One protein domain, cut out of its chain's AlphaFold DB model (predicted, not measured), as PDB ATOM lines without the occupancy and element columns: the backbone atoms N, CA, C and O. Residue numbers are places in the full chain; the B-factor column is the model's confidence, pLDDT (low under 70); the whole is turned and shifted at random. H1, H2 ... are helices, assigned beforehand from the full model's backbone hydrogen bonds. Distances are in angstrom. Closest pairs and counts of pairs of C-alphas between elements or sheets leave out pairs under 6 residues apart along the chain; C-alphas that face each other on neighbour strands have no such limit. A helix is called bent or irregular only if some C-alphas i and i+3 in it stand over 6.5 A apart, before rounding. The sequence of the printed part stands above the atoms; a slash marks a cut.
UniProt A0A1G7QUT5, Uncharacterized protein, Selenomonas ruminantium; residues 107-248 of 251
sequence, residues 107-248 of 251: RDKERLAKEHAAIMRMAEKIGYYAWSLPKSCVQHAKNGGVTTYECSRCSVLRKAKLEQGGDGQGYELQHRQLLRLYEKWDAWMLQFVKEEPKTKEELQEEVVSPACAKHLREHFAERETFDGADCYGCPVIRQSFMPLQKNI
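What this domain is: This is residues 107 to 248 of the 251 residues of an uncharacterized protein of Selenomonas ruminantium (UniProt A0A1G7QUT5). Two long helices, H1 and H5, cross at a slant to make the core; the short helices H2 and H3 pack on H1, and H4 sits at the end where H5 begins. From the far end of H5 a long loop, residues 191 to 209, leads to H6, which lies at one end of the elongated whole, and the short helices H7, H8 and H9 come back in a chain along H5. The printed part has 142 residues with nine named helices, H1 to H9 in order, and no named strand; its class is all helix. It is only just compact, close to loose, with a radius of gyration of the C-alphas of 16.9 A and spans of 53 by 31 by 25 A.

Where its parts are: Find C-alpha 169 at (41.494, -38.540, 331.473); from there H5, residues 169 to 190, runs 31.2 A to C-alpha 190 at (38.839, -8.535, 339.557). H1, residues 107 to 126, begins at (26.999, -36.181, 338.633) and is 28.8 A long; it is only just irregular, with C-alphas 108 and 111 6.8 A apart. Next look for H2 at residues 135 to 144, H3 at 148 to 153 and H4 at 155 to 163. After H5 come H6 at residues 210 to 222, 19.2 A long, H7 at 228 to 231, H8 at 235 to 240 and H9 at 242 to 246.

How they stand to each other: Begin at the closest C-alphas of H5 and H1, Leu 179 and Ile 119, 5.7 A apart; these helices touch at a steep tilt of 40 degrees, the same way. H1 touches H3 with residues 109 to 117 alone, closest at Ala 113 and Ser 152, 4.9 A. H1 touches H2 with residues 120 to 124 alone, about perpendicular at 74 degrees, closest at Met 120 and Ala 141, 6.3 A. H4 and H5 only just touch, with 3 pairs of C-alphas within 8 A, closest at Lys 161 and Tyr 171, 5.9 A. H9 and H5 also only just touch, with 3 pairs, closest at Leu 244 and Gln 174, 7.4 A. H7 is close to H5 but not clearly touching, at Gly 228 and Met 189, 5.7 A. H6 and H8 are close but not clearly touching, at Ala 211 and Val 236, 6.7 A. In H2, H3, H5, H8 and H9 every O i to N i+4 pair is within hydrogen-bond range; in H1 14 of 16 are, in H4 4 of 5 and in H6 7 of 9, while H7 is too short for such a pair.

The domain as a whole: Look to Gly 166 and Glu 224 for the two C-alphas farthest apart, 54.3 A. The printed part has no cut, and the link from H5 to H6 is long. The mean pLDDT of the printed part is 71.6, with 57 residues under 70, among them residues 158 to 170 and 202 to 213.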
ATOM      1  N   ARG A 107      25.897 -36.661 337.763       64.75
ATOM      2  CA  ARG A 107      26.999 -36.181 338.633       64.75
ATOM      3  C   ARG A 107      28.378 -36.284 337.969       64.75
ATOM      4  O   ARG A 107      29.236 -35.435 338.188       64.75
ATOM      5  N   ASP A 108      28.570 -37.294 337.127       64.75
ATOM      6  CA  ASP A 108      29.769 -37.537 336.317       64.75
ATOM      7  C   ASP A 108      30.003 -36.469 335.233       64.75
ATOM      8  O   ASP A 108      31.138 -36.259 334.806       64.75
ATOM      9  N   LYS A 109      28.954 -35.757 334.807       69.88
ATOM     10  CA  LYS A 109      29.008 -34.678 333.804       69.88
ATOM     11  C   LYS A 109      28.932 -33.287 334.413       69.88
ATOM     12  O   LYS A 109      29.406 -32.332 333.803       69.88
ATOM     13  N   GLU A 110      28.340 -33.166 335.596       74.06
ATOM     14  CA  GLU A 110      28.083 -31.886 336.251       74.06
ATOM     15  C   GLU A 110      29.367 -31.096 336.499       74.06
ATOM     16  O   GLU A 110      29.422 -29.911 336.170       74.06
ATOM     17  N   ARG A 111      30.411 -31.750 337.021       82.06
ATOM     18  CA  ARG A 111      31.700 -31.093 337.275       82.06
ATOM     19  C   ARG A 111      32.269 -30.497 335.991       82.06
ATOM     20  O   ARG A 111      32.475 -29.294 335.921       82.06
ATOM     21  N   LEU A 112      32.446 -31.322 334.960       81.00
ATOM     22  CA  LEU A 112      33.050 -30.890 333.700       81.00
ATOM     23  C   LEU A 112      32.214 -29.802 333.004       81.00
ATOM     24  O   LEU A 112      32.761 -28.853 332.455       81.00
ATOM     25  N   ALA A 113      30.884 -29.903 333.059       80.31
ATOM     26  CA  ALA A 113      29.996 -28.887 332.507       80.31
ATOM     27  C   ALA A 113      30.110 -27.541 333.242       80.31
ATOM     28  O   ALA A 113      30.069 -26.497 332.591       80.31
ATOM     29  N   LYS A 114      30.272 -27.553 334.574       82.31
ATOM     30  CA  LYS A 114      30.504 -26.341 335.377       82.31
ATOM     31  C   LYS A 114      31.848 -25.709 335.055       82.31
ATOM     32  O   LYS A 114      31.901 -24.508 334.813       82.31
ATOM     33  N   GLU A 115      32.903 -26.519 335.025       87.31
ATOM     34  CA  GLU A 115      34.256 -26.077 334.679       87.31
ATOM     35  C   GLU A 115      34.267 -25.435 333.284       87.31
ATOM     36  O   GLU A 115      34.754 -24.318 333.112       87.31
ATOM     37  N   HIS A 116      33.620 -26.075 332.305       86.56
ATOM     38  CA  HIS A 116      33.532 -25.542 330.949       86.56
ATOM     39  C   HIS A 116      32.733 -24.239 330.883       86.56
ATOM     40  O   HIS A 116      33.189 -23.271 330.278       86.56
ATOM     41  N   ALA A 117      31.562 -24.178 331.524       84.19
ATOM     42  CA  ALA A 117      30.765 -22.955 331.571       84.19
ATOM     43  C   ALA A 117      31.534 -21.802 332.237       84.19
ATOM     44  O   ALA A 117      31.487 -20.670 331.757       84.19
ATOM     45  N   ALA A 118      32.279 -22.086 333.310       86.94
ATOM     46  CA  ALA A 118      33.128 -21.113 333.986       86.94
ATOM     47  C   ALA A 118      34.239 -20.589 333.066       86.94
ATOM     48  O   ALA A 118      34.387 -19.375 332.944       86.94
ATOM     49  N   ILE A 119      34.949 -21.477 332.356       89.38
ATOM     50  CA  ILE A 119      35.962 -21.088 331.365       89.38
ATOM     51  C   ILE A 119      35.375 -20.140 330.324       89.38
ATOM     52  O   ILE A 119      35.965 -19.100 330.061       89.38
ATOM     53  N   MET A 120      34.211 -20.458 329.750       86.94
ATOM     54  CA  MET A 120      33.619 -19.620 328.704       86.94
ATOM     55  C   MET A 120      33.265 -18.217 329.213       86.94
ATOM     56  O   MET A 120      33.526 -17.239 328.516       86.94
ATOM     57  N   ARG A 121      32.724 -18.120 330.435       83.81
ATOM     58  CA  ARG A 121      32.388 -16.841 331.079       83.81
ATOM     59  C   ARG A 121      33.633 -16.017 331.409       83.81
ATOM     60  O   ARG A 121      33.648 -14.815 331.170       83.81
ATOM     61  N   MET A 122      34.681 -16.649 331.937       86.38
ATOM     62  CA  MET A 122      35.948 -15.969 332.227       86.38
ATOM     63  C   MET A 122      36.673 -15.553 330.945       86.38
ATOM     64  O   MET A 122      37.196 -14.451 330.878       86.38
ATOM     65  N   ALA A 123      36.673 -16.392 329.909       85.88
ATOM     66  CA  ALA A 123      37.294 -16.091 328.621       85.88
ATOM     67  C   ALA A 123      36.654 -14.884 327.925       85.88
ATOM     68  O   ALA A 123      37.366 -14.069 327.342       85.88
ATOM     69  N   GLU A 124      35.324 -14.772 328.010       82.94
ATOM     70  CA  GLU A 124      34.578 -13.606 327.537       82.94
ATOM     71  C   GLU A 124      34.998 -12.345 328.283       82.94
ATOM     72  O   GLU A 124      35.385 -11.372 327.640       82.94
ATOM     73  N   LYS A 125      35.012 -12.398 329.624       78.38
ATOM     74  CA  LYS A 125      35.494 -11.288 330.447       78.38
ATOM     75  C   LYS A 125      36.914 -10.909 330.073       78.38
ATOM     76  O   LYS A 125      37.116  -9.777 329.706       78.38
ATOM     77  N   ILE A 126      37.870 -11.838 330.106       79.06
ATOM     78  CA  ILE A 126      39.306 -11.620 329.833       79.06
ATOM     79  C   ILE A 126      39.579 -11.188 328.375       79.06
ATOM     80  O   ILE A 126      40.690 -10.771 328.040       79.06
ATOM     81  N   GLY A 127      38.596 -11.286 327.477       77.12
ATOM     82  CA  GLY A 127      38.763 -10.932 326.068       77.12
ATOM     83  C   GLY A 127      39.681 -11.890 325.300       77.12
ATOM     84  O   GLY A 127      40.168 -11.557 324.220       77.12
ATOM     85  N   TYR A 128      39.935 -13.092 325.833       82.06
ATOM     86  CA  TYR A 128      40.777 -14.100 325.195       82.06
ATOM     87  C   TYR A 128      40.172 -15.500 325.309       82.06
ATOM     88  O   TYR A 128      40.113 -16.103 326.382       82.06
ATOM     89  N   TYR A 129      39.815 -16.061 324.155       81.44
ATOM     90  CA  TYR A 129      39.420 -17.458 324.019       81.44
ATOM     91  C   TYR A 129      40.631 -18.283 323.586       81.44
ATOM     92  O   TYR A 129      41.137 -18.123 322.473       81.44
ATOM     93  N   ALA A 130      41.097 -19.171 324.463       78.06
ATOM     94  CA  ALA A 130      42.159 -20.108 324.144       78.06
ATOM     95  C   ALA A 130      41.743 -20.987 322.957       78.06
ATOM     96  O   ALA A 130      40.599 -21.422 322.866       78.06
ATOM     97  N   TRP A 131      42.676 -21.269 322.049       67.00
ATOM     98  CA  TRP A 131      42.402 -22.013 320.812       67.00
ATOM     99  C   TRP A 131      41.863 -23.434 321.037       67.00
ATOM    100  O   TRP A 131      41.196 -23.977 320.160       67.00
ATOM    101  N   SER A 132      42.149 -24.030 322.199       67.69
ATOM    102  CA  SER A 132      41.622 -25.335 322.600       67.69
ATOM    103  C   SER A 132      40.109 -25.305 322.842       67.69
ATOM    104  O   SER A 132      39.483 -26.358 322.955       67.69
ATOM    105  N   LEU A 133      39.504 -24.114 322.903       73.88
ATOM    106  CA  LEU A 133      38.062 -23.922 322.935       73.88
ATOM    107  C   LEU A 133      37.500 -23.954 321.507       73.88
ATOM    108  O   LEU A 133      37.871 -23.127 320.670       73.88
ATOM    109  N   PRO A 134      36.563 -24.865 321.207       73.31
ATOM    110  CA  PRO A 134      36.008 -24.962 319.864       73.31
ATOM    111  C   PRO A 134      35.229 -23.705 319.463       73.31
ATOM    112  O   PRO A 134      34.518 -23.104 320.271       73.31
ATOM    113  N   LYS A 135      35.312 -23.337 318.177       76.69
ATOM    114  CA  LYS A 135      34.689 -22.115 317.624       76.69
ATOM    115  C   LYS A 135      33.188 -22.009 317.915       76.69
ATOM    116  O   LYS A 135      32.691 -20.912 318.147       76.69
ATOM    117  N   SER A 136      32.478 -23.136 317.922       75.44
ATOM    118  CA  SER A 136      31.049 -23.207 318.244       75.44
ATOM    119  C   SER A 136      30.751 -22.798 319.689       75.44
ATOM    120  O   SER A 136      29.799 -22.058 319.921       75.44
ATOM    121  N   CYS A 137      31.584 -23.205 320.652       78.56
ATOM    122  CA  CYS A 137      31.470 -22.739 322.033       78.56
ATOM    123  C   CYS A 137      31.736 -21.230 322.111       78.56
ATOM    124  O   CYS A 137      30.981 -20.509 322.756       78.56
ATOM    125  N   VAL A 138      32.772 -20.733 321.425       79.62
ATOM    126  CA  VAL A 138      33.108 -19.296 321.420       79.62
ATOM    127  C   VAL A 138      31.948 -18.453 320.887       79.62
ATOM    128  O   VAL A 138      31.605 -17.439 321.487       79.62
ATOM    129  N   GLN A 139      31.315 -18.876 319.789       76.12
ATOM    130  CA  GLN A 139      30.138 -18.186 319.258       76.12
ATOM    131  C   GLN A 139      28.952 -18.222 320.224       76.12
ATOM    132  O   GLN A 139      28.254 -17.223 320.349       76.12
ATOM    133  N   HIS A 140      28.744 -19.335 320.932       71.12
ATOM    134  CA  HIS A 140      27.696 -19.430 321.947       71.12
ATOM    135  C   HIS A 140      27.892 -18.374 323.041       71.12
ATOM    136  O   HIS A 140      26.962 -17.624 323.327       71.12
ATOM    137  N   ALA A 141      29.101 -18.273 323.603       74.00
ATOM    138  CA  ALA A 141      29.396 -17.292 324.646       74.00
ATOM    139  C   ALA A 141      29.069 -15.865 324.190       74.00
ATOM    140  O   ALA A 141      28.292 -15.184 324.852       74.00
ATOM    141  N   LYS A 142      29.534 -15.490 322.993       70.69
ATOM    142  CA  LYS A 142      29.316 -14.158 322.410       70.69
ATOM    143  C   LYS A 142      27.852 -13.809 322.112       70.69
ATOM    144  O   LYS A 142      27.533 -12.630 322.023       70.69
ATOM    145  N   ASN A 143      26.981 -14.801 321.903       63.66
ATOM    146  CA  ASN A 143      25.632 -14.583 321.363       63.66
ATOM    147  C   ASN A 143      24.503 -14.648 322.402       63.66
ATOM    148  O   ASN A 143      23.365 -14.326 322.068       63.66
ATOM    149  N   GLY A 144      24.760 -15.099 323.628       56.56
ATOM    150  CA  GLY A 144      23.659 -15.303 324.571       56.56
ATOM    151  C   GLY A 144      24.034 -15.843 325.941       56.56
ATOM    152  O   GLY A 144      23.140 -16.224 326.683       56.56
ATOM    153  N   GLY A 145      25.314 -15.866 326.313       64.81
ATOM    154  CA  GLY A 145      25.743 -16.362 327.619       64.81
ATOM    155  C   GLY A 145      25.744 -17.889 327.725       64.81
ATOM    156  O   GLY A 145      25.026 -18.592 327.026       64.81
ATOM    157  N   VAL A 146      26.607 -18.408 328.600       70.19
ATOM    158  CA  VAL A 146      26.850 -19.851 328.754       70.19
ATOM    159  C   VAL A 146      26.330 -20.349 330.098       70.19
ATOM    160  O   VAL A 146      26.737 -19.860 331.163       70.19
ATOM    161  N   THR A 147      25.470 -21.370 330.064       71.81
ATOM    162  CA  THR A 147      24.990 -22.064 331.264       71.81
ATOM    163  C   THR A 147      25.581 -23.465 331.418       71.81
ATOM    164  O   THR A 147      25.861 -24.179 330.455       71.81
ATOM    165  N   THR A 148      25.692 -23.912 332.670       70.38
ATOM    166  CA  THR A 148      26.080 -25.287 333.019       70.38
ATOM    167  C   THR A 148      25.165 -26.329 332.367       70.38
ATOM    168  O   THR A 148      25.621 -27.394 331.952       70.38
ATOM    169  N   TYR A 149      23.872 -26.023 332.235       67.44
ATOM    170  CA  TYR A 149      22.902 -26.904 331.589       67.44
ATOM    171  C   TYR A 149      23.209 -27.099 330.098       67.44
ATOM    172  O   TYR A 149      23.280 -28.238 329.633       67.44
ATOM    173  N   GLU A 150      23.465 -26.017 329.362       71.75
ATOM    174  CA  GLU A 150      23.829 -26.081 327.940       71.75
ATOM    175  C   GLU A 150      25.153 -26.816 327.737       71.75
ATOM    176  O   GLU A 150      25.241 -27.708 326.890       71.75
ATOM    177  N   CYS A 151      26.156 -26.536 328.574       77.06
ATOM    178  CA  CYS A 151      27.432 -27.245 328.536       77.06
ATOM    179  C   CYS A 151      27.271 -28.751 328.790       77.06
ATOM    180  O   CYS A 151      27.904 -29.551 328.104       77.06
ATOM    181  N   SER A 152      26.376 -29.163 329.696       69.69
ATOM    182  CA  SER A 152      26.136 -30.586 329.990       69.69
ATOM    183  C   SER A 152      25.566 -31.383 328.806       69.69
ATOM    184  O   SER A 152      25.764 -32.598 328.705       69.69
ATOM    185  N   ARG A 153      24.874 -30.698 327.888       68.00
ATOM    186  CA  ARG A 153      24.280 -31.268 326.669       68.00
ATOM    187  C   ARG A 153      25.118 -31.002 325.420       68.00
ATOM    188  O   ARG A 153      24.780 -31.493 324.345       68.00
ATOM    189  N   CYS A 154      26.215 -30.265 325.559       73.75
ATOM    190  CA  CYS A 154      27.034 -29.829 324.446       73.75
ATOM    191  C   CYS A 154      27.723 -31.021 323.768       73.75
ATOM    192  O   CYS A 154      28.547 -31.725 324.360       73.75
ATOM    193  N   SER A 155      27.394 -31.241 322.493       70.00
ATOM    194  CA  SER A 155      28.006 -32.291 321.674       70.00
ATOM    195  C   SER A 155      29.505 -32.063 321.481       70.00
ATOM    196  O   SER A 155      30.250 -33.025 321.348       70.00
ATOM    197  N   VAL A 156      29.950 -30.807 321.535       68.31
ATOM    198  CA  VAL A 156      31.356 -30.408 321.442       68.31
ATOM    199  C   VAL A 156      32.146 -30.896 322.657       68.31
ATOM    200  O   VAL A 156      33.160 -31.561 322.489       68.31
ATOM    201  N   LEU A 157      31.649 -30.640 323.872       70.81
ATOM    202  CA  LEU A 157      32.264 -31.129 325.111       70.81
ATOM    203  C   LEU A 157      32.313 -32.666 325.133       70.81
ATOM    204  O   LEU A 157      33.305 -33.269 325.534       70.81
ATOM    205  N   ARG A 158      31.239 -33.309 324.655       69.25
ATOM    206  CA  ARG A 158      31.147 -34.772 324.573       69.25
ATOM    207  C   ARG A 158      32.146 -35.365 323.575       69.25
ATOM    208  O   ARG A 158      32.747 -36.385 323.884       69.25
ATOM    209  N   LYS A 159      32.314 -34.746 322.403       68.12
ATOM    210  CA  LYS A 159      33.255 -35.189 321.362       68.12
ATOM    211  C   LYS A 159      34.707 -34.952 321.760       68.12
ATOM    212  O   LYS A 159      35.502 -35.870 321.630       68.12
ATOM    213  N   ALA A 160      35.020 -33.803 322.356       65.94
ATOM    214  CA  ALA A 160      36.370 -33.495 322.824       65.94
ATOM    215  C   ALA A 160      36.893 -34.520 323.852       65.94
ATOM    216  O   ALA A 160      38.071 -34.863 323.837       65.94
ATOM    217  N   LYS A 161      36.004 -35.074 324.692       64.81
ATOM    218  CA  LYS A 161      36.338 -36.181 325.603       64.81
ATOM    219  C   LYS A 161      36.633 -37.504 324.877       64.81
ATOM    220  O   LYS A 161      37.424 -38.291 325.376       64.81
ATOM    221  N   LEU A 162      35.982 -37.763 323.742       60.50
ATOM    222  CA  LEU A 162      36.123 -39.002 322.964       60.50
ATOM    223  C   LEU A 162      37.318 -38.965 321.996       60.50
ATOM    224  O   LEU A 162      37.892 -40.005 321.698       60.50
ATOM    225  N   GLU A 163      37.685 -37.780 321.508       59.25
ATOM    226  CA  GLU A 163      38.753 -37.579 320.520       59.25
ATOM    227  C   GLU A 163      40.173 -37.696 321.115       59.25
ATOM    228  O   GLU A 163      41.116 -37.907 320.362       59.25
ATOM    229  N   GLN A 164      40.341 -37.631 322.445       58.56
ATOM    230  CA  GLN A 164      41.647 -37.726 323.131       58.56
ATOM    231  C   GLN A 164      41.982 -39.118 323.728       58.56
ATOM    232  O   GLN A 164      42.781 -39.217 324.655       58.56
ATOM    233  N   GLY A 165      41.408 -40.211 323.210       49.09
ATOM    234  CA  GLY A 165      41.780 -41.580 323.612       49.09
ATOM    235  C   GLY A 165      40.977 -42.176 324.784       49.09
ATOM    236  O   GLY A 165      40.259 -41.485 325.503       49.09
ATOM    237  N   GLY A 166      41.059 -43.508 324.919       47.00
ATOM    238  CA  GLY A 166      40.016 -44.411 325.442       47.00
ATOM    239  C   GLY A 166      39.508 -44.260 326.885       47.00
ATOM    240  O   GLY A 166      38.555 -44.952 327.236       47.00
ATOM    241  N   ASP A 167      40.063 -43.370 327.709       55.72
ATOM    242  CA  ASP A 167      39.574 -43.108 329.074       55.72
ATOM    243  C   ASP A 167      39.160 -41.642 329.335       55.72
ATOM    244  O   ASP A 167      38.555 -41.345 330.370       55.72
ATOM    245  N   GLY A 168      39.431 -40.720 328.400       57.09
ATOM    246  CA  GLY A 168      39.109 -39.295 328.514       57.09
ATOM    247  C   GLY A 168      39.816 -38.549 329.658       57.09
ATOM    248  O   GLY A 168      39.434 -37.413 329.958       57.09
ATOM    249  N   GLN A 169      40.820 -39.146 330.316       59.12
ATOM    250  CA  GLN A 169      41.494 -38.540 331.473       59.12
ATOM    251  C   GLN A 169      42.440 -37.399 331.074       59.12
ATOM    252  O   GLN A 169      42.528 -36.398 331.792       59.12
ATOM    253  N   GLY A 170      43.089 -37.506 329.909       66.75
ATOM    254  CA  GLY A 170      43.957 -36.457 329.358       66.75
ATOM    255  C   GLY A 170      43.206 -35.146 329.114       66.75
ATOM    256  O   GLY A 170      43.647 -34.085 329.566       66.75
ATOM    257  N   TYR A 171      42.010 -35.237 328.524       72.38
ATOM    258  CA  TYR A 171      41.149 -34.080 328.287       72.38
ATOM    259  C   TYR A 171      40.732 -33.404 329.593       72.38
ATOM    260  O   TYR A 171      40.855 -32.189 329.723       72.38
ATOM    261  N   GLU A 172      40.273 -34.168 330.591       74.88
ATOM    262  CA  GLU A 172      39.862 -33.592 331.876       74.88
ATOM    263  C   GLU A 172      41.024 -32.907 332.605       74.88
ATOM    264  O   GLU A 172      40.837 -31.839 333.191       74.88
ATOM    265  N   LEU A 173      42.226 -33.484 332.560       79.94
ATOM    266  CA  LEU A 173      43.413 -32.886 333.166       79.94
ATOM    267  C   LEU A 173      43.770 -31.551 332.498       79.94
ATOM    268  O   LEU A 173      43.950 -30.547 333.191       79.94
ATOM    269  N   GLN A 174      43.822 -31.523 331.166       76.62
ATOM    270  CA  GLN A 174      44.091 -30.308 330.393       76.62
ATOM    271  C   GLN A 174      43.000 -29.255 330.602       76.62
ATOM    272  O   GLN A 174      43.296 -28.073 330.776       76.62
ATOM    273  N   HIS A 175      41.735 -29.676 330.646       82.62
ATOM    274  CA  HIS A 175      40.601 -28.791 330.880       82.62
ATOM    275  C   HIS A 175      40.683 -28.116 332.251       82.62
ATOM    276  O   HIS A 175      40.474 -26.910 332.362       82.62
ATOM    277  N   ARG A 176      41.086 -28.857 333.290       85.69
ATOM    278  CA  ARG A 176      41.314 -28.290 334.626       85.69
ATOM    279  C   ARG A 176      42.526 -27.367 334.680       85.69
ATOM    280  O   ARG A 176      42.489 -26.366 335.387       85.69
ATOM    281  N   GLN A 177      43.599 -27.670 333.950       85.69
ATOM    282  CA  GLN A 177      44.739 -26.753 333.836       85.69
ATOM    283  C   GLN A 177      44.330 -25.441 333.155       85.69
ATOM    284  O   GLN A 177      44.721 -24.366 333.608       85.69
ATOM    285  N   LEU A 178      43.498 -25.528 332.113       87.44
ATOM    286  CA  LEU A 178      42.927 -24.371 331.437       87.44
ATOM    287  C   LEU A 178      42.033 -23.556 332.378       87.44
ATOM    288  O   LEU A 178      42.182 -22.337 332.439       87.44
ATOM    289  N   LEU A 179      41.161 -24.222 333.145       89.62
ATOM    290  CA  LEU A 179      40.315 -23.585 334.155       89.62
ATOM    291  C   LEU A 179      41.146 -22.794 335.164       89.62
ATOM    292  O   LEU A 179      40.916 -21.601 335.316       89.62
ATOM    293  N   ARG A 180      42.150 -23.422 335.788       88.88
ATOM    294  CA  ARG A 180      43.011 -22.765 336.789       88.88
ATOM    295  C   ARG A 180      43.713 -21.529 336.237       88.88
ATOM    296  O   ARG A 180      43.900 -20.549 336.951       88.88
ATOM    297  N   LEU A 181      44.132 -21.576 334.971       86.69
ATOM    298  CA  LEU A 181      44.778 -20.436 334.333       86.69
ATOM    299  C   LEU A 181      43.785 -19.292 334.094       86.69
ATOM    300  O   LEU A 181      44.131 -18.136 334.327       86.69
ATOM    301  N   TYR A 182      42.554 -19.606 333.685       88.06
ATOM    302  CA  TYR A 182      41.484 -18.615 333.593       88.06
ATOM    303  C   TYR A 182      41.101 -18.039 334.960       88.06
ATOM    304  O   TYR A 182      41.004 -16.824 335.064       88.06
ATOM    305  N   GLU A 183      40.968 -18.858 336.006       86.75
ATOM    306  CA  GLU A 183      40.685 -18.400 337.377       86.75
ATOM    307  C   GLU A 183      41.771 -17.454 337.893       86.75
ATOM    308  O   GLU A 183      41.465 -16.420 338.482       86.75
ATOM    309  N   LYS A 184      43.045 -17.763 337.618       83.81
ATOM    310  CA  LYS A 184      44.167 -16.883 337.959       83.81
ATOM    311  C   LYS A 184      44.018 -15.505 337.310       83.81
ATOM    312  O   LYS A 184      44.236 -14.493 337.971       83.81
ATOM    313  N   TRP A 185      43.672 -15.465 336.024       80.19
ATOM    314  CA  TRP A 185      43.488 -14.206 335.305       80.19
ATOM    315  C   TRP A 185      42.197 -13.484 335.698       80.19
ATOM    316  O   TRP A 185      42.224 -12.268 335.809       80.19
ATOM    317  N   ASP A 186      41.094 -14.184 335.965       81.06
ATOM    318  CA  ASP A 186      39.852 -13.560 336.446       81.06
ATOM    319  C   ASP A 186      40.080 -12.926 337.827       81.06
ATOM    320  O   ASP A 186      39.727 -11.770 338.032       81.06
ATOM    321  N   ALA A 187      40.783 -13.613 338.737       78.94
ATOM    322  CA  ALA A 187      41.178 -13.065 340.037       78.94
ATOM    323  C   ALA A 187      42.100 -11.841 339.915       78.94
ATOM    324  O   ALA A 187      41.932 -10.873 340.656       78.94
ATOM    325  N   TRP A 188      43.047 -11.864 338.970       74.38
ATOM    326  CA  TRP A 188      43.878 -10.704 338.638       74.38
ATOM    327  C   TRP A 188      43.021  -9.525 338.168       74.38
ATOM    328  O   TRP A 188      43.094  -8.438 338.731       74.38
ATOM    329  N   MET A 189      42.157  -9.758 337.180       73.56
ATOM    330  CA  MET A 189      41.300  -8.736 336.582       73.56
ATOM    331  C   MET A 189      40.301  -8.153 337.586       73.56
ATOM    332  O   MET A 189      40.066  -6.950 337.574       73.56
ATOM    333  N   LEU A 190      39.758  -8.969 338.497       72.62
ATOM    334  CA  LEU A 190      38.839  -8.535 339.557       72.62
ATOM    335  C   LEU A 190      39.439  -7.469 340.478       72.62
ATOM    336  O   LEU A 190      38.690  -6.666 341.035       72.62
ATOM    337  N   GLN A 191      40.767  -7.404 340.610       68.44
ATOM    338  CA  GLN A 191      41.407  -6.319 341.351       68.44
ATOM    339  C   GLN A 191      41.152  -4.958 340.700       68.44
ATOM    340  O   GLN A 191      41.200  -3.960 341.403       68.44
ATOM    341  N   PHE A 192      40.809  -4.910 339.419       65.62
ATOM    342  CA  PHE A 192      40.590  -3.684 338.660       65.62
ATOM    343  C   PHE A 192      39.124  -3.449 338.275       65.62
ATOM    344  O   PHE A 192      38.821  -2.482 337.600       65.62
ATOM    345  N   VAL A 193      38.197  -4.316 338.700       61.50
ATOM    346  CA  VAL A 193      36.756  -4.204 338.376       61.50
ATOM    347  C   VAL A 193      36.047  -3.115 339.203       61.50
ATOM    348  O   VAL A 193      34.860  -2.863 339.017       61.50
ATOM    349  N   LYS A 194      36.754  -2.433 340.112       56.00
ATOM    350  CA  LYS A 194      36.231  -1.199 340.707       56.00
ATOM    351  C   LYS A 194      36.339  -0.096 339.653       56.00
ATOM    352  O   LYS A 194      37.407   0.076 339.091       56.00
ATOM    353  N   GLU A 195      35.249   0.633 339.417       53.03
ATOM    354  CA  GLU A 195      35.154   1.731 338.433       53.03
ATOM    355  C   GLU A 195      36.187   2.857 338.647       53.03
ATOM    356  O   GLU A 195      36.342   3.722 337.789       53.03
ATOM    357  N   GLU A 196      36.907   2.846 339.771       58.22
ATOM    358  CA  GLU A 196      37.981   3.786 340.065       58.22
ATOM    359  C   GLU A 196      39.358   3.188 339.722       58.22
ATOM    360  O   GLU A 196      39.719   2.121 340.239       58.22
ATOM    361  N   PRO A 197      40.143   3.879 338.875       65.25
ATOM    362  CA  PRO A 197      41.523   3.522 338.577       65.25
ATOM    363  C   PRO A 197      42.369   3.402 339.851       65.25
ATOM    364  O   PRO A 197      42.310   4.267 340.723       65.25
ATOM    365  N   LYS A 198      43.180   2.344 339.950       70.00
ATOM    366  CA  LYS A 198      43.956   2.038 341.164       70.00
ATOM    367  C   LYS A 198      45.393   2.526 341.106       70.00
ATOM    368  O   LYS A 198      46.003   2.484 340.033       70.00
ATOM    369  N   THR A 199      45.956   2.894 342.256       69.56
ATOM    370  CA  THR A 199      47.390   3.197 342.386       69.56
ATOM    371  C   THR A 199      48.218   1.924 342.562       69.56
ATOM    372  O   THR A 199      47.703   0.832 342.822       69.56
ATOM    373  N   LYS A 200      49.538   2.048 342.411       70.44
ATOM    374  CA  LYS A 200      50.480   0.927 342.502       70.44
ATOM    375  C   LYS A 200      50.448   0.229 343.868       70.44
ATOM    376  O   LYS A 200      50.636  -0.983 343.932       70.44
ATOM    377  N   GLU A 201      50.207   0.979 344.937       70.75
ATOM    378  CA  GLU A 201      50.157   0.508 346.326       70.75
ATOM    379  C   GLU A 201      48.894  -0.316 346.627       70.75
ATOM    380  O   GLU A 201      48.871  -1.096 347.576       70.75
ATOM    381  N   GLU A 202      47.848  -0.172 345.810       69.81
ATOM    382  CA  GLU A 202      46.567  -0.873 345.959       69.81
ATOM    383  C   GLU A 202      46.521  -2.221 345.217       69.81
ATOM    384  O   GLU A 202      45.507  -2.932 345.266       69.81
ATOM    385  N   LEU A 203      47.603  -2.578 344.513       67.06
ATOM    386  CA  LEU A 203      47.739  -3.835 343.780       67.06
ATOM    387  C   LEU A 203      48.342  -4.927 344.662       67.06
ATOM    388  O   LEU A 203      49.357  -4.725 345.324       67.06
ATOM    389  N   GLN A 204      47.748  -6.122 344.642       63.22
ATOM    390  CA  GLN A 204      48.276  -7.255 345.401       63.22
ATOM    391  C   GLN A 204      49.428  -7.929 344.635       63.22
ATOM    392  O   GLN A 204      49.227  -8.465 343.542       63.22
ATOM    393  N   GLU A 205      50.629  -7.944 345.225       53.84
ATOM    394  CA  GLU A 205      51.856  -8.478 344.603       53.84
ATOM    395  C   GLU A 205      51.800  -9.984 344.292       53.84
ATOM    396  O   GLU A 205      52.388 -10.428 343.304       53.84
ATOM    397  N   GLU A 206      51.058 -10.778 345.073       53.81
ATOM    398  CA  GLU A 206      51.048 -12.252 344.987       53.81
ATOM    399  C   GLU A 206      50.510 -12.814 343.657       53.81
ATOM    400  O   GLU A 206      50.694 -13.994 343.349       53.81
ATOM    401  N   VAL A 207      49.872 -11.983 342.829       51.56
ATOM    402  CA  VAL A 207      49.216 -12.411 341.582       51.56
ATOM    403  C   VAL A 207      49.953 -11.909 340.330       51.56
ATOM    404  O   VAL A 207      49.703 -12.385 339.216       51.56
ATOM    405  N   VAL A 208      50.938 -11.019 340.490       53.56
ATOM    406  CA  VAL A 208      51.664 -10.396 339.379       53.56
ATOM    407  C   VAL A 208      52.724 -11.364 338.849       53.56
ATOM    408  O   VAL A 208      53.758 -11.595 339.474       53.56
ATOM    409  N   SER A 209      52.522 -11.940 337.659       60.88
ATOM    410  CA  SER A 209      53.631 -12.652 337.009       60.88
ATOM    411  C   SER A 209      54.795 -11.673 336.758       60.88
ATOM    412  O   SER A 209      54.540 -10.496 336.488       60.88
ATOM    413  N   PRO A 210      56.068 -12.110 336.759       63.19
ATOM    414  CA  PRO A 210      57.203 -11.218 336.488       63.19
ATOM    415  C   PRO A 210      57.064 -10.408 335.184       63.19
ATOM    416  O   PRO A 210      57.554  -9.284 335.087       63.19
ATOM    417  N   ALA A 211      56.339 -10.956 334.199       58.78
ATOM    418  CA  ALA A 211      56.013 -10.286 332.942       58.78
ATOM    419  C   ALA A 211      54.993  -9.141 333.108       58.78
ATOM    420  O   ALA A 211      55.146  -8.100 332.473       58.78
ATOM    421  N   CYS A 212      53.997  -9.285 333.989       69.75
ATOM    422  CA  CYS A 212      53.053  -8.208 334.317       69.75
ATOM    423  C   CYS A 212      53.720  -7.128 335.174       69.75
ATOM    424  O   CYS A 212      53.453  -5.947 334.992       69.75
ATOM    425  N   ALA A 213      54.651  -7.517 336.051       68.56
ATOM    426  CA  ALA A 213      55.347  -6.591 336.941       68.56
ATOM    427  C   ALA A 213      56.195  -5.570 336.174       68.56
ATOM    428  O   ALA A 213      56.390  -4.451 336.643       68.56
ATOM    429  N   LYS A 214      56.737  -5.942 335.008       70.62
ATOM    430  CA  LYS A 214      57.421  -4.993 334.123       70.62
ATOM    431  C   LYS A 214      56.425  -4.006 333.503       70.62
ATOM    432  O   LYS A 214      56.629  -2.808 333.629       70.62
ATOM    433  N   HIS A 215      55.338  -4.516 332.925       70.75
ATOM    434  CA  HIS A 215      54.330  -3.696 332.251       70.75
ATOM    435  C   HIS A 215      53.653  -2.699 333.202       70.75
ATOM    436  O   HIS A 215      53.524  -1.526 332.881       70.75
ATOM    437  N   LEU A 216      53.297  -3.138 334.413       71.69
ATOM    438  CA  LEU A 216      52.732  -2.264 335.442       71.69
ATOM    439  C   LEU A 216      53.739  -1.201 335.889       71.69
ATOM    440  O   LEU A 216      53.366  -0.051 336.062       71.69
ATOM    441  N   ARG A 217      55.024  -1.550 336.047       70.88
ATOM    442  CA  ARG A 217      56.065  -0.569 336.399       70.88
ATOM    443  C   ARG A 217      56.254   0.497 335.323       70.88
ATOM    444  O   ARG A 217      56.420   1.654 335.681       70.88
ATOM    445  N   GLU A 218      56.245   0.108 334.051       70.81
ATOM    446  CA  GLU A 218      56.322   1.040 332.920       70.81
ATOM    447  C   GLU A 218      55.069   1.925 332.864       70.81
ATOM    448  O   GLU A 218      55.189   3.142 332.788       70.81
ATOM    449  N   HIS A 219      53.876   1.347 333.036       71.75
ATOM    450  CA  HIS A 219      52.625   2.104 333.071       71.75
ATOM    451  C   HIS A 219      52.585   3.121 334.221       71.75
ATOM    452  O   HIS A 219      52.288   4.290 333.998       71.75
ATOM    453  N   PHE A 220      52.933   2.704 335.444       74.56
ATOM    454  CA  PHE A 220      52.957   3.591 336.613       74.56
ATOM    455  C   PHE A 220      54.098   4.618 336.600       74.56
ATOM    456  O   PHE A 220      54.085   5.549 337.399       74.56
ATOM    457  N   ALA A 221      55.088   4.469 335.714       71.31
ATOM    458  CA  ALA A 221      56.087   5.510 335.481       71.31
ATOM    459  C   ALA A 221      55.531   6.667 334.630       71.31
ATOM    460  O   ALA A 221      56.058   7.774 334.696       71.31
ATOM    461  N   GLU A 222      54.476   6.413 333.849       73.81
ATOM    462  CA  GLU A 222      53.867   7.378 332.925       73.81
ATOM    463  C   GLU A 222      52.479   7.864 333.378       73.81
ATOM    464  O   GLU A 222      52.056   8.956 332.998       73.81
ATOM    465  N   ARG A 223      51.751   7.070 334.172       74.31
ATOM    466  CA  ARG A 223      50.376   7.344 334.621       74.31
ATOM    467  C   ARG A 223      50.185   6.935 336.078       74.31
ATOM    468  O   ARG A 223      50.583   5.847 336.467       74.31
ATOM    469  N   GLU A 224      49.510   7.761 336.873       72.12
ATOM    470  CA  GLU A 224      49.328   7.509 338.316       72.12
ATOM    471  C   GLU A 224      48.391   6.334 338.630       72.12
ATOM    472  O   GLU A 224      48.482   5.730 339.699       72.12
ATOM    473  N   THR A 225      47.510   5.982 337.695       68.38
ATOM    474  CA  THR A 225      46.457   4.988 337.908       68.38
ATOM    475  C   THR A 225      46.388   3.967 336.780       68.38
ATOM    476  O   THR A 225      46.682   4.313 335.638       68.38
ATOM    477  N   PHE A 226      45.933   2.745 337.063       71.75
ATOM    478  CA  PHE A 226      45.801   1.661 336.081       71.75
ATOM    479  C   PHE A 226      44.383   1.064 336.059       71.75
ATOM    480  O   PHE A 226      43.810   0.796 337.119       71.75
ATOM    481  N   ASP A 227      43.852   0.823 334.855       69.31
ATOM    482  CA  ASP A 227      42.578   0.134 334.607       69.31
ATOM    483  C   ASP A 227      42.845  -1.278 334.055       69.31
ATOM    484  O   ASP A 227      43.633  -1.491 333.134       69.31
ATOM    485  N   GLY A 228      42.165  -2.278 334.612       66.12
ATOM    486  CA  GLY A 228      42.267  -3.659 334.158       66.12
ATOM    487  C   GLY A 228      41.700  -3.872 332.762       66.12
ATOM    488  O   GLY A 228      42.105  -4.829 332.108       66.12
ATOM    489  N   ALA A 229      40.829  -2.993 332.261       65.81
ATOM    490  CA  ALA A 229      40.365  -3.044 330.878       65.81
ATOM    491  C   ALA A 229      41.528  -3.017 329.865       65.81
ATOM    492  O   ALA A 229      41.444  -3.656 328.813       65.81
ATOM    493  N   ASP A 230      42.658  -2.398 330.221       67.88
ATOM    494  CA  ASP A 230      43.869  -2.358 329.392       67.88
ATOM    495  C   ASP A 230      44.558  -3.730 329.260       67.88
ATOM    496  O   ASP A 230      45.370  -3.962 328.362       67.88
ATOM    497  N   CYS A 231      44.217  -4.692 330.124       69.25
ATOM    498  CA  CYS A 231      44.713  -6.062 330.027       69.25
ATOM    499  C   CYS A 231      43.961  -6.910 328.993       69.25
ATOM    500  O   CYS A 231      44.431  -8.006 328.661       69.25
ATOM    501  N   TYR A 232      42.822  -6.454 328.463       66.62
ATOM    502  CA  TYR A 232      42.066  -7.229 327.482       66.62
ATOM    503  C   TYR A 232      42.868  -7.438 326.194       66.62
ATOM    504  O   TYR A 232      43.328  -6.506 325.545       66.62
ATOM    505  N   GLY A 233      43.065  -8.706 325.823       63.47
ATOM    506  CA  GLY A 233      43.883  -9.070 324.661       63.47
ATOM    507  C   GLY A 233      45.400  -8.926 324.859       63.47
ATOM    508  O   GLY A 233      46.148  -9.056 323.888       63.47
ATOM    509  N   CYS A 234      45.878  -8.711 326.090       73.38
ATOM    510  CA  CYS A 234      47.299  -8.531 326.384       73.38
ATOM    511  C   CYS A 234      48.166  -9.725 325.906       73.38
ATOM    512  O   CYS A 234      47.846 -10.892 326.185       73.38
ATOM    513  N   PRO A 235      49.317  -9.475 325.240       73.12
ATOM    514  CA  PRO A 235      50.236 -10.526 324.798       73.12
ATOM    515  C   PRO A 235      50.730 -11.439 325.926       73.12
ATOM    516  O   PRO A 235      50.933 -12.628 325.691       73.12
ATOM    517  N   VAL A 236      50.884 -10.917 327.148       74.50
ATOM    518  CA  VAL A 236      51.301 -11.699 328.326       74.50
ATOM    519  C   VAL A 236      50.243 -12.739 328.691       74.50
ATOM    520  O   VAL A 236      50.576 -13.905 328.919       74.50
ATOM    521  N   ILE A 237      48.963 -12.345 328.674       77.12
ATOM    522  CA  ILE A 237      47.838 -13.261 328.891       77.12
ATOM    523  C   ILE A 237      47.891 -14.357 327.837       77.12
ATOM    524  O   ILE A 237      47.996 -15.529 328.190       77.12
ATOM    525  N   ARG A 238      47.946 -13.999 326.549       76.69
ATOM    526  CA  ARG A 238      48.029 -14.967 325.443       76.69
ATOM    527  C   ARG A 238      49.212 -15.931 325.585       76.69
ATOM    528  O   ARG A 238      49.045 -17.137 325.395       76.69
ATOM    529  N   GLN A 239      50.394 -15.423 325.932       76.94
ATOM    530  CA  GLN A 239      51.601 -16.230 326.112       76.94
ATOM    531  C   GLN A 239      51.491 -17.202 327.290       76.94
ATOM    532  O   GLN A 239      52.016 -18.307 327.202       76.94
ATOM    533  N   SER A 240      50.762 -16.855 328.352       80.44
ATOM    534  CA  SER A 240      50.566 -17.756 329.494       80.44
ATOM    535  C   SER A 240      49.831 -19.053 329.127       80.44
ATOM    536  O   SER A 240      50.067 -20.086 329.749       80.44
ATOM    537  N   PHE A 241      49.008 -19.036 328.069       78.50
ATOM    538  CA  PHE A 241      48.330 -20.230 327.561       78.50
ATOM    539  C   PHE A 241      49.219 -21.079 326.635       78.50
ATOM    540  O   PHE A 241      48.861 -22.227 326.390       78.50
ATOM    541  N   MET A 242      50.360 -20.567 326.132       75.69
ATOM    542  CA  MET A 242      51.273 -21.244 325.178       75.69
ATOM    543  C   MET A 242      51.784 -22.631 325.630       75.69
ATOM    544  O   MET A 242      51.840 -23.540 324.798       75.69
ATOM    545  N   PRO A 243      52.149 -22.859 326.908       74.44
ATOM    546  CA  PRO A 243      52.625 -24.168 327.363       74.44
ATOM    547  C   PRO A 243      51.564 -25.268 327.260       74.44
ATOM    548  O   PRO A 243      51.883 -26.385 326.865       74.44
ATOM    549  N   LEU A 244      50.294 -24.932 327.517       70.94
ATOM    550  CA  LEU A 244      49.168 -25.858 327.344       70.94
ATOM    551  C   LEU A 244      48.947 -26.222 325.869       70.94
ATOM    552  O   LEU A 244      48.310 -27.225 325.572       70.94
ATOM    553  N   GLN A 245      49.494 -25.427 324.941       64.00
ATOM    554  CA  GLN A 245      49.326 -25.637 323.504       64.00
ATOM    555  C   GLN A 245      50.317 -26.658 322.949       64.00
ATOM    556  O   GLN A 245      49.953 -27.507 322.142       64.00
ATOM    557  N   LYS A 246      51.576 -26.589 323.397       57.62
ATOM    558  CA  LYS A 246      52.656 -27.465 322.913       57.62
ATOM    559  C   LYS A 246      52.449 -28.935 323.282       57.62
ATOM    560  O   LYS A 246      52.997 -29.798 322.602       57.62
ATOM    561  N   ASN A 247      51.652 -29.204 324.316       54.06
ATOM    562  CA  ASN A 247      51.305 -30.557 324.748       54.06
ATOM    563  C   ASN A 247      50.297 -31.256 323.818       54.06
ATOM    564  O   ASN A 247      50.128 -32.457 323.945       54.06
ATOM    565  N   ILE A 248      49.652 -30.540 322.886       51.03
ATOM    566  CA  ILE A 248      48.662 -31.118 321.955       51.03
ATOM    567  C   ILE A 248      49.312 -31.572 320.635       51.03
ATOM    568  O   ILE A 248      48.780 -32.420 319.936       51.03
TER     569      ILE A 248